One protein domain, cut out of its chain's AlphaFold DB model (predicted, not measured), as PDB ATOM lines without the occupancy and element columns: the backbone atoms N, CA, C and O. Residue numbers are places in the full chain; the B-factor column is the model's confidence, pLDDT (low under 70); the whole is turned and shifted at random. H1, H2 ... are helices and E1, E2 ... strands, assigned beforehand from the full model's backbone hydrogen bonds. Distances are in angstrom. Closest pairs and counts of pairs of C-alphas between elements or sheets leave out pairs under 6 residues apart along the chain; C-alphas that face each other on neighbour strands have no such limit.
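Overview. This is residues 18 to 93 of the 93 residues of an uncharacterized protein of Candidatus Marinimicrobia bacterium (UniProt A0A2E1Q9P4). A single four-stranded sheet, strongly twisted and curled like part of a barrel, makes the body, with helix H3 crossing one face near one end of the sheet and the short helix H2 on the opposite face near the other end. The long strand E2 bends sharply within the sheet, and the small helix H1 only grazes it. The printed part has 76 residues, with three named helices and four named strands in the order H1, E1, E2, E3, H2, E4, H3; the sheet's order is E1, E2, E3, E4, all antiparallel. The class is mixed, helices and strands. The whole is compact and rounded, with a radius of gyration of the C-alphas of 12.5 A and spans of 33 by 32 by 20 A.

Along the chain. H1 is residues 18 to 22 and begins with C-alpha 18 at (87.321, 14.813, 63.218). E1 follows as residues 25 to 30, 15.5 A long. E2, residues 33 to 44, is the longest strand at 26.8 A and bends by 83 degrees at residue 41, where the C-alpha is at (89.508, 7.943, 72.473). E3 is residues 50 to 56, 19.7 A long. H2 is residues 65 to 72, 10.2 A long, and E4 is residues 75 to 79, 13.5 A long. H3, residues 80 to 91, is 16.2 A long and ends with C-alpha 91 at (77.908, 26.623, 67.928).

Arrangement. E1, E2 and E3 form a meander, each strand the antiparallel neighbour of the one before. E1 and E2 are a hairpin, with N 28 and O 35 2.9 A apart, within hydrogen-bond range. E2 and E3 are another hairpin, with N 38 and O 55 at 2.8 A. E3 and E4 are antiparallel at 151 degrees, with N 54 and O 76 at 2.8 A. E1 and E4 are the edge strands. H1 only grazes the sheet with residues 20 to 22; its closest C-alphas to E2 are those of Cys 20 and Phe 39, 6.3 A apart. H2 is on the sheet at a height of 6.8 A, only just over none of its strands, with 2 of its C-alphas on E1 and 2 on E2; its closest C-alphas to E2 are those of Gly 35 and Thr 65, 5.7 A apart. H3 is on the opposite face from H2, at a height of 9.0 A. It lies only just over E1 and E4, with 3 C-alphas on each, and runs across the strands, at 75 degrees to E1 on the local plane. The closest C-alphas of E3 and H3 are those of Leu 50 and Ala 80, 6.4 A apart. H2 and H3 are apart. In H1, H2 and H3 every O i to N i+4 pair is within hydrogen-bond range.

Size, cuts and confidence. The two C-alphas farthest apart are those of Lys 47 and Asn 60, at 36.4 A. The printed part has no cut and ends at residue 93, the chain's last residue. The link E3 to H2 is short, with 8 residues; the other links are tight. The mean pLDDT of the printed part is 91.6, and residues 89 to 93 are under 70.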
ATOM      1  N   SER A  18      86.547  13.633  63.637       88.50
ATOM      2  CA  SER A  18      87.321  14.813  63.218       88.50
ATOM      3  C   SER A  18      87.052  16.008  64.125       88.50
ATOM      4  O   SER A  18      88.003  16.667  64.529       88.50
ATOM      5  N   ILE A  19      85.798  16.231  64.529       87.50
ATOM      6  CA  ILE A  19      85.441  17.336  65.428       87.50
ATOM      7  C   ILE A  19      86.160  17.187  66.774       87.50
ATOM      8  O   ILE A  19      86.796  18.134  67.220       87.50
ATOM      9  N   CYS A  20      86.161  15.994  67.378       90.94
ATOM     10  CA  CYS A  20      86.880  15.746  68.632       90.94
ATOM     11  C   CYS A  20      88.403  15.902  68.512       90.94
ATOM     12  O   CYS A  20      89.075  16.145  69.508       90.94
ATOM     13  N   LYS A  21      88.976  15.737  67.315       89.56
ATOM     14  CA  LYS A  21      90.406  15.986  67.087       89.56
ATOM     15  C   LYS A  21      90.712  17.474  66.926       89.56
ATOM     16  O   LYS A  21      91.729  17.930  67.433       89.56
ATOM     17  N   GLU A  22      89.847  18.210  66.234       90.62
ATOM     18  CA  GLU A  22      89.998  19.652  65.997       90.62
ATOM     19  C   GLU A  22      89.671  20.488  67.238       90.62
ATOM     20  O   GLU A  22      90.367  21.451  67.550       90.62
ATOM     21  N   LYS A  23      88.625  20.098  67.971       90.31
ATOM     22  CA  LYS A  23      88.181  20.700  69.231       90.31
ATOM     23  C   LYS A  23      88.247  19.641  70.336       90.31
ATOM     24  O   LYS A  23      87.216  19.098  70.730       90.31
ATOM     25  N   PRO A  24      89.452  19.319  70.840       94.38
ATOM     26  CA  PRO A  24      89.627  18.225  71.785       94.38
ATOM     27  C   PRO A  24      89.217  18.584  73.207       94.38
ATOM     28  O   PRO A  24      89.218  17.701  74.054       94.38
ATOM     29  N   PHE A  25      88.906  19.845  73.505       94.12
ATOM     30  CA  PHE A  25      88.599  20.274  74.863       94.12
ATOM     31  C   PHE A  25      87.112  20.529  75.056       94.12
ATOM     32  O   PHE A  25      86.476  21.177  74.228       94.12
ATOM     33  N   ILE A  26      86.601  20.069  76.192       93.50
ATOM     34  CA  ILE A  26      85.263  20.385  76.685       93.50
ATOM     35  C   ILE A  26      85.347  20.802  78.152       93.50
ATOM     36  O   ILE A  26      86.244  20.377  78.884       93.50
ATOM     37  N   VAL A  27      84.403  21.635  78.575       94.00
ATOM     38  CA  VAL A  27      84.227  22.036  79.970       94.00
ATOM     39  C   VAL A  27      82.915  21.439  80.445       94.00
ATOM     40  O   VAL A  27      81.887  21.627  79.797       94.00
ATOM     41  N   ILE A  28      82.957  20.697  81.546       92.19
ATOM     42  CA  ILE A  28      81.791  20.004  82.090       92.19
ATOM     43  C   ILE A  28      81.536  20.531  83.495       92.19
ATOM     44  O   ILE A  28      82.424  20.502  84.348       92.19
ATOM     45  N   ASN A  29      80.307  20.986  83.729       93.56
ATOM     46  CA  ASN A  29      79.799  21.247  85.067       93.56
ATOM     47  C   ASN A  29      79.278  19.929  85.654       93.56
ATOM     48  O   ASN A  29      78.305  19.361  85.155       93.56
ATOM     49  N   THR A  30      79.965  19.417  86.668       91.81
ATOM     50  CA  THR A  30      79.619  18.172  87.363       91.81
ATOM     51  C   THR A  30      78.996  18.479  88.723       91.81
ATOM     52  O   THR A  30      79.077  19.599  89.220       91.81
ATOM     53  N   SER A  31      78.431  17.472  89.393       92.50
ATOM     54  CA  SER A  31      77.893  17.637  90.752       92.50
ATOM     55  C   SER A  31      78.946  18.009  91.808       92.50
ATOM     56  O   SER A  31      78.583  18.400  92.914       92.50
ATOM     57  N   CYS A  32      80.241  17.890  91.499       92.88
ATOM     58  CA  CYS A  32      81.342  18.212  92.407       92.88
ATOM     59  C   CYS A  32      82.266  19.333  91.904       92.88
ATOM     60  O   CYS A  32      83.357  19.492  92.461       92.88
ATOM     61  N   GLY A  33      81.823  20.103  90.903       94.75
ATOM     62  CA  GLY A  33      82.510  21.289  90.391       94.75
ATOM     63  C   GLY A  33      82.702  21.289  88.875       94.75
ATOM     64  O   GLY A  33      82.212  20.402  88.164       94.75
ATOM     65  N   ILE A  34      83.425  22.290  88.374       96.38
ATOM     66  CA  ILE A  34      83.649  22.497  86.938       96.38
ATOM     67  C   ILE A  34      85.041  21.994  86.550       96.38
ATOM     68  O   ILE A  34      86.055  22.458  87.070       96.38
ATOM     69  N   GLY A  35      85.092  21.062  85.597       95.94
ATOM     70  CA  GLY A  35      86.335  20.472  85.102       95.94
ATOM     71  C   GLY A  35      86.535  20.701  83.610       95.94
ATOM     72  O   GLY A  35      85.576  20.714  82.833       95.94
ATOM     73  N   LYS A  36      87.798  20.829  83.195       97.06
ATOM     74  CA  LYS A  36      88.184  20.800  81.783       97.06
ATOM     75  C   LYS A  36      88.708  19.424  81.422       97.06
ATOM     76  O   LYS A  36      89.525  18.841  82.134       97.06
ATOM     77  N   TYR A  37      88.252  18.917  80.288       96.88
ATOM     78  CA  TYR A  37      88.578  17.582  79.830       96.88
ATOM     79  C   TYR A  37      89.100  17.610  78.402       96.88
ATOM     80  O   TYR A  37      88.652  18.410  77.581       96.88
ATOM     81  N   ARG A  38      90.033  16.707  78.100       97.31
ATOM     82  CA  ARG A  38      90.597  16.498  76.769       97.31
ATOM     83  C   ARG A  38      90.148  15.160  76.204       97.31
ATOM     84  O   ARG A  38      90.271  14.138  76.879       97.31
ATOM     85  N   PHE A  39      89.686  15.167  74.961       97.38
ATOM     86  CA  PHE A  39      89.345  13.980  74.196       97.38
ATOM     87  C   PHE A  39      90.510  12.987  74.216       97.38
ATOM     88  O   PHE A  39      91.653  13.359  73.934       97.38
ATOM     89  N   ASN A  40      90.207  11.735  74.555       97.44
ATOM     90  CA  ASN A  40      91.185  10.658  74.625       97.44
ATOM     91  C   ASN A  40      90.972   9.646  73.495       97.44
ATOM     92  O   ASN A  40      91.834   9.476  72.633       97.44
ATOM     93  N   LYS A  41      89.809   8.984  73.466       96.69
ATOM     94  CA  LYS A  41      89.508   7.943  72.473       96.69
ATOM     95  C   LYS A  41      88.011   7.756  72.252       96.69
ATOM     96  O   LYS A  41      87.178   8.258  72.998       96.69
ATOM     97  N   ILE A  42      87.691   6.997  71.210       96.81
ATOM     98  CA  ILE A  42      86.346   6.491  70.931       96.81
ATOM     99  C   ILE A  42      86.332   5.002  71.264       96.81
ATOM    100  O   ILE A  42      87.294   4.297  70.955       96.81
ATOM    101  N   GLY A  43      85.249   4.536  71.871       96.00
ATOM    102  CA  GLY A  43      85.019   3.130  72.172       96.00
ATOM    103  C   GLY A  43      83.539   2.780  72.112       96.00
ATOM    104  O   GLY A  43      82.716   3.567  71.643       96.00
ATOM    105  N   TYR A  44      83.221   1.592  72.613       96.12
ATOM    106  CA  TYR A  44      81.859   1.088  72.723       96.12
ATOM    107  C   TYR A  44      81.590   0.663  74.162       96.12
ATOM    108  O   TYR A  44      82.488   0.142  74.827       96.12
ATOM    109  N   ASP A  45      80.377   0.906  74.653       93.69
ATOM    110  CA  ASP A  45      79.947   0.371  75.945       93.69
ATOM    111  C   ASP A  45      79.460  -1.086  75.836       93.69
ATOM    112  O   ASP A  45      79.433  -1.686  74.761       93.69
ATOM    113  N   SER A  46      79.030  -1.659  76.962       94.56
ATOM    114  CA  SER A  46      78.505  -3.029  77.025       94.56
ATOM    115  C   SER A  46      77.250  -3.266  76.177       94.56
ATOM    116  O   SER A  46      76.909  -4.413  75.903       94.56
ATOM    117  N   LYS A  47      76.570  -2.200  75.740       96.12
ATOM    118  CA  LYS A  47      75.396  -2.241  74.861       96.12
ATOM    119  C   LYS A  47      75.753  -1.901  73.409       96.12
ATOM    120  O   LYS A  47      74.853  -1.603  72.629       96.12
ATOM    121  N   GLN A  48      77.040  -1.923  73.048       94.12
ATOM    122  CA  GLN A  48      77.551  -1.586  71.713       94.12
ATOM    123  C   GLN A  48      77.213  -0.155  71.264       94.12
ATOM    124  O   GLN A  48      77.155   0.142  70.068       94.12
ATOM    125  N   ARG A  49      77.008   0.770  72.210       94.25
ATOM    126  CA  ARG A  49      76.783   2.188  71.897       94.25
ATOM    127  C   ARG A  49      78.115   2.909  71.786       94.25
ATOM    128  O   ARG A  49      79.011   2.677  72.591       94.25
ATOM    129  N   LEU A  50      78.226   3.809  70.811       94.50
ATOM    130  CA  LEU A  50      79.419   4.626  70.604       94.50
ATOM    131  C   LEU A  50      79.622   5.599  71.775       94.50
ATOM    132  O   LEU A  50      78.747   6.425  72.054       94.50
ATOM    133  N   ILE A  51      80.790   5.532  72.409       97.12
ATOM    134  CA  ILE A  51      81.181   6.378  73.538       97.12
ATOM    135  C   ILE A  51      82.460   7.147  73.211       97.12
ATOM    136  O   ILE A  51      83.409   6.610  72.635       97.12
ATOM    137  N   PHE A  52      82.498   8.405  73.630       97.19
ATOM    138  CA  PHE A  52      83.657   9.281  73.556       97.19
ATOM    139  C   PHE A  52      84.224   9.454  74.961       97.19
ATOM    140  O   PHE A  52      83.559   9.992  75.846       97.19
ATOM    141  N   GLU A  53      85.448   8.979  75.163       97.81
ATOM    142  CA  GLU A  53      86.165   9.100  76.424       97.81
ATOM    143  C   GLU A  53      86.967  10.401  76.442       97.81
ATOM    144  O   GLU A  53      87.745  10.697  75.528       97.81
ATOM    145  N   TYR A  54      86.799  11.151  77.522       97.62
ATOM    146  CA  TYR A  54      87.496  12.388  77.814       97.62
ATOM    147  C   TYR A  54      88.263  12.242  79.126       97.62
ATOM    148  O   TYR A  54      87.747  11.717  80.108       97.62
ATOM    149  N   SER A  55      89.503  12.711  79.151       98.00
ATOM    150  CA  SER A  55      90.360  12.703  80.337       98.00
ATOM    151  C   SER A  55      90.380  14.079  80.992       98.00
ATOM    152  O   SER A  55      90.586  15.083  80.312       98.00
ATOM    153  N   LEU A  56      90.161  14.127  82.304       97.88
ATOM    154  CA  LEU A  56      90.299  15.333  83.109       97.88
ATOM    155  C   LEU A  56      91.744  15.832  83.006       97.88
ATOM    156  O   LEU A  56      92.685  15.052  83.192       97.88
ATOM    157  N   ILE A  57      91.915  17.114  82.691       97.38
ATOM    158  CA  ILE A  57      93.234  17.744  82.634       97.38
ATOM    159  C   ILE A  57      93.446  18.636  83.850       97.38
ATOM    160  O   ILE A  57      92.518  19.283  84.327       97.38
ATOM    161  N   ASN A  58      94.689  18.683  84.327       93.44
ATOM    162  CA  ASN A  58      95.081  19.653  85.334       93.44
ATOM    163  C   ASN A  58      95.299  21.011  84.658       93.44
ATOM    164  O   ASN A  58      96.328  21.233  84.022       93.44
ATOM    165  N   ASP A  59      94.296  21.878  84.738       90.38
ATOM    166  CA  ASP A  59      94.325  23.242  84.218       90.38
ATOM    167  C   ASP A  59      94.092  24.196  85.393       90.38
ATOM    168  O   ASP A  59      93.065  24.122  86.067       90.38
ATOM    169  N   ASN A  60      95.052  25.092  85.642       90.88
ATOM    170  CA  ASN A  60      95.051  25.984  86.806       90.88
ATOM    171  C   ASN A  60      93.840  26.934  86.848       90.88
ATOM    172  O   ASN A  60      93.534  27.486  87.905       90.88
ATOM    173  N   ASN A  61      93.129  27.108  85.729       94.56
ATOM    174  CA  ASN A  61      91.891  27.885  85.686       94.56
ATOM    175  C   ASN A  61      90.690  27.139  86.304       94.56
ATOM    176  O   ASN A  61      89.668  27.762  86.585       94.56
ATOM    177  N   TYR A  62      90.800  25.827  86.544       93.62
ATOM    178  CA  TYR A  62      89.725  24.964  87.045       93.62
ATOM    179  C   TYR A  62      90.086  24.387  88.417       93.62
ATOM    180  O   TYR A  62      90.655  23.298  88.543       93.62
ATOM    181  N   LYS A  63      89.728  25.130  89.468       94.38
ATOM    182  CA  LYS A  63      90.093  24.832  90.867       94.38
ATOM    183  C   LYS A  63      89.500  23.521  91.399       94.38
ATOM    184  O   LYS A  63      90.067  22.920  92.307       94.38
ATOM    185  N   ASP A  64      88.406  23.049  90.803       96.50
ATOM    186  CA  ASP A  64      87.690  21.853  91.256       96.50
ATOM    187  C   ASP A  64      88.315  20.539  90.762       96.50
ATOM    188  O   ASP A  64      87.862  19.462  91.150       96.50
ATOM    189  N   THR A  65      89.369  20.601  89.940       95.94
ATOM    190  CA  THR A  65      90.012  19.425  89.326       95.94
ATOM    191  C   THR A  65      90.334  18.333  90.352       95.94
ATOM    192  O   THR A  65      90.008  17.168  90.130       95.94
ATOM    193  N   SER A  66      90.907  18.686  91.506       95.06
ATOM    194  CA  SER A  66      91.240  17.712  92.557       95.06
ATOM    195  C   SER A  66      90.001  17.071  93.192       95.06
ATOM    196  O   SER A  66      89.987  15.864  93.432       95.06
ATOM    197  N   SER A  67      88.942  17.855  93.429       96.19
ATOM    198  CA  SER A  67      87.661  17.368  93.970       96.19
ATOM    199  C   SER A  67      86.995  16.389  93.001       96.19
ATOM    200  O   SER A  67      86.555  15.306  93.395       96.19
ATOM    201  N   ILE A  68      86.980  16.745  91.715       97.12
ATOM    202  CA  ILE A  68      86.442  15.916  90.636       97.12
ATOM    203  C   ILE A  68      87.231  14.614  90.527       97.12
ATOM    204  O   ILE A  68      86.630  13.542  90.525       97.12
ATOM    205  N   LEU A  69      88.563  14.690  90.489       96.25
ATOM    206  CA  LEU A  69      89.416  13.509  90.382       96.25
ATOM    207  C   LEU A  69      89.189  12.541  91.546       96.25
ATOM    208  O   LEU A  69      89.083  11.338  91.323       96.25
ATOM    209  N   PHE A  70      89.084  13.062  92.769       96.56
ATOM    210  CA  PHE A  70      88.863  12.250  93.963       96.56
ATOM    211  C   PHE A  70      87.482  11.578  93.977       96.56
ATOM    212  O   PHE A  70      87.370  10.421  94.372       96.56
ATOM    213  N   LYS A  71      86.428  12.283  93.545       96.44
ATOM    214  CA  LYS A  71      85.036  11.804  93.660       96.44
ATOM    215  C   LYS A  71      84.536  11.029  92.442       96.44
ATOM    216  O   LYS A  71      83.778  10.079  92.601       96.44
ATOM    217  N   LEU A  72      84.901  11.464  91.237       95.50
ATOM    218  CA  LEU A  72      84.395  10.928  89.965       95.50
ATOM    219  C   LEU A  72      85.472  10.199  89.157       95.50
ATOM    220  O   LEU A  72      85.153   9.436  88.248       95.50
ATOM    221  N   GLY A  73      86.746  10.420  89.480       96.19
ATOM    222  CA  GLY A  73      87.868   9.852  88.750       96.19
ATOM    223  C   GLY A  73      88.307  10.692  87.550       96.19
ATOM    224  O   GLY A  73      87.907  11.838  87.348       96.19
ATOM    225  N   LYS A  74      89.209  10.106  86.759       96.62
ATOM    226  CA  LYS A  74      89.912  10.796  85.667       96.62
ATOM    227  C   LYS A  74      89.106  10.885  84.374       96.62
ATOM    228  O   LYS A  74      89.353  11.786  83.578       96.62
ATOM    229  N   TYR A  75      88.210   9.938  84.120       97.44
ATOM    230  CA  TYR A  75      87.573   9.790  82.814       97.44
ATOM    231  C   TYR A  75      86.104  10.181  82.859       97.44
ATOM    232  O   TYR A  75      85.384   9.828  83.789       97.44
ATOM    233  N   TYR A  76      85.668  10.878  81.819       96.06
ATOM    234  CA  TYR A  76      84.280  11.219  81.570       96.06
ATOM    235  C   TYR A  76      83.860  10.649  80.217       96.06
ATOM    236  O   TYR A  76      84.619  10.710  79.248       96.06
ATOM    237  N   TYR A  77      82.656  10.095  80.148       96.19
ATOM    238  CA  TYR A  77      82.168   9.370  78.981       96.19
ATOM    239  C   TYR A  77      80.910  10.041  78.441       96.19
ATOM    240  O   TYR A  77      79.963  10.270  79.188       96.19
ATOM    241  N   LEU A  78      80.905  10.339  77.143       95.38
ATOM    242  CA  LEU A  78      79.757  10.922  76.451       95.38
ATOM    243  C   LEU A  78      79.258   9.981  75.360       95.38
ATOM    244  O   LEU A  78      80.055   9.431  74.597       95.38
ATOM    245  N   THR A  79      77.941   9.842  75.239       95.06
ATOM    246  CA  THR A  79      77.334   9.267  74.033       95.06
ATOM    247  C   THR A  79      77.472  10.236  72.856       95.06
ATOM    248  O   THR A  79      77.723  11.432  73.034       95.06
ATOM    249  N   ALA A  80      77.267   9.741  71.633       92.31
ATOM    250  CA  ALA A  80      77.222  10.599  70.447       92.31
ATOM    251  C   ALA A  80      76.181  11.730  70.574       92.31
ATOM    252  O   ALA A  80      76.461  12.862  70.194       92.31
ATOM    253  N   GLU A  81      75.012  11.447  71.153       91.69
ATOM    254  CA  GLU A  81      73.940  12.429  71.364       91.69
ATOM    255  C   GLU A  81      74.349  13.526  72.350       91.69
ATOM    256  O   GLU A  81      74.207  14.711  72.050       91.69
ATOM    257  N   GLN A  82      74.913  13.149  73.502       92.75
ATOM    258  CA  GLN A  82      75.380  14.114  74.502       92.75
ATOM    259  C   GLN A  82      76.502  14.992  73.943       92.75
ATOM    260  O   GLN A  82      76.533  16.201  74.179       92.75
ATOM    261  N   LEU A  83      77.404  14.396  73.161       92.12
ATOM    262  CA  LEU A  83      78.479  15.124  72.508       92.12
ATOM    263  C   LEU A  83      77.947  16.117  71.460       92.12
ATOM    264  O   LEU A  83      78.392  17.264  71.415       92.12
ATOM    265  N   LEU A  84      76.982  15.701  70.636       89.31
ATOM    266  CA  LEU A  84      76.323  16.581  69.667       89.31
ATOM    267  C   LEU A  84      75.602  17.737  70.360       89.31
ATOM    268  O   LEU A  84      75.691  18.871  69.895       89.31
ATOM    269  N   TYR A  85      74.930  17.467  71.479       88.12
ATOM    270  CA  TYR A  85      74.282  18.502  72.276       88.12
ATOM    271  C   TYR A  85      75.295  19.529  72.799       88.12
ATOM    272  O   TYR A  85      75.094  20.733  72.627       88.12
ATOM    273  N   ALA A  86      76.425  19.064  73.340       84.56
ATOM    274  CA  ALA A  86      77.504  19.933  73.803       84.56
ATOM    275  C   ALA A  86      78.065  20.814  72.671       84.56
ATOM    276  O   ALA A  86      78.229  22.020  72.848       84.56
ATOM    277  N   PHE A  87      78.301  20.250  71.480       81.38
ATOM    278  CA  PHE A  87      78.796  21.030  70.340       81.38
ATOM    279  C   PHE A  87      77.752  21.954  69.713       81.38
ATOM    280  O   PHE A  87      78.119  23.024  69.235       81.38
ATOM    281  N   LYS A  88      76.466  21.589  69.726       79.12
ATOM    282  CA  LYS A  88      75.389  22.476  69.269       79.12
ATOM    283  C   LYS A  88      75.291  23.711  70.159       79.12
ATOM    284  O   LYS A  88      75.132  24.812  69.643       79.12
ATOM    285  N   PHE A  89      75.441  23.542  71.472       63.81
ATOM    286  CA  PHE A  89      75.494  24.671  72.398       63.81
ATOM    287  C   PHE A  89      76.710  25.567  72.117       63.81
ATOM    288  O   PHE A  89      76.560  26.777  72.006       63.81
ATOM    289  N   LEU A  90      77.885  24.973  71.876       59.91
ATOM    290  CA  LEU A  90      79.098  25.708  71.488       59.91
ATOM    291  C   LEU A  90      79.011  26.411  70.122       59.91
ATOM    292  O   LEU A  90      79.800  27.308  69.861       59.91
ATOM    293  N   ALA A  91      78.128  25.973  69.222       60.81
ATOM    294  CA  ALA A  91      77.908  26.623  67.928       60.81
ATOM    295  C   ALA A  91      76.892  27.777  68.002       60.81
ATOM    296  O   ALA A  91      76.877  28.625  67.115       60.81
ATOM    297  N   ASN A  92      76.048  27.786  69.037       56.88
ATOM    298  CA  ASN A  92      74.983  28.766  69.255       56.88
ATOM    299  C   ASN A  92      75.298  29.752  70.402       56.88
ATOM    300  O   ASN A  92      74.407  30.501  70.802       56.88
ATOM    301  N   SER A  93      76.513  29.707  70.958       47.97
ATOM    302  CA  SER A  93      77.036  30.635  71.975       47.97
ATOM    303  C   SER A  93      78.100  31.536  71.370       47.97
ATOM    304  O   SER A  93      78.186  32.689  71.843       47.97
TER     305      SER A  93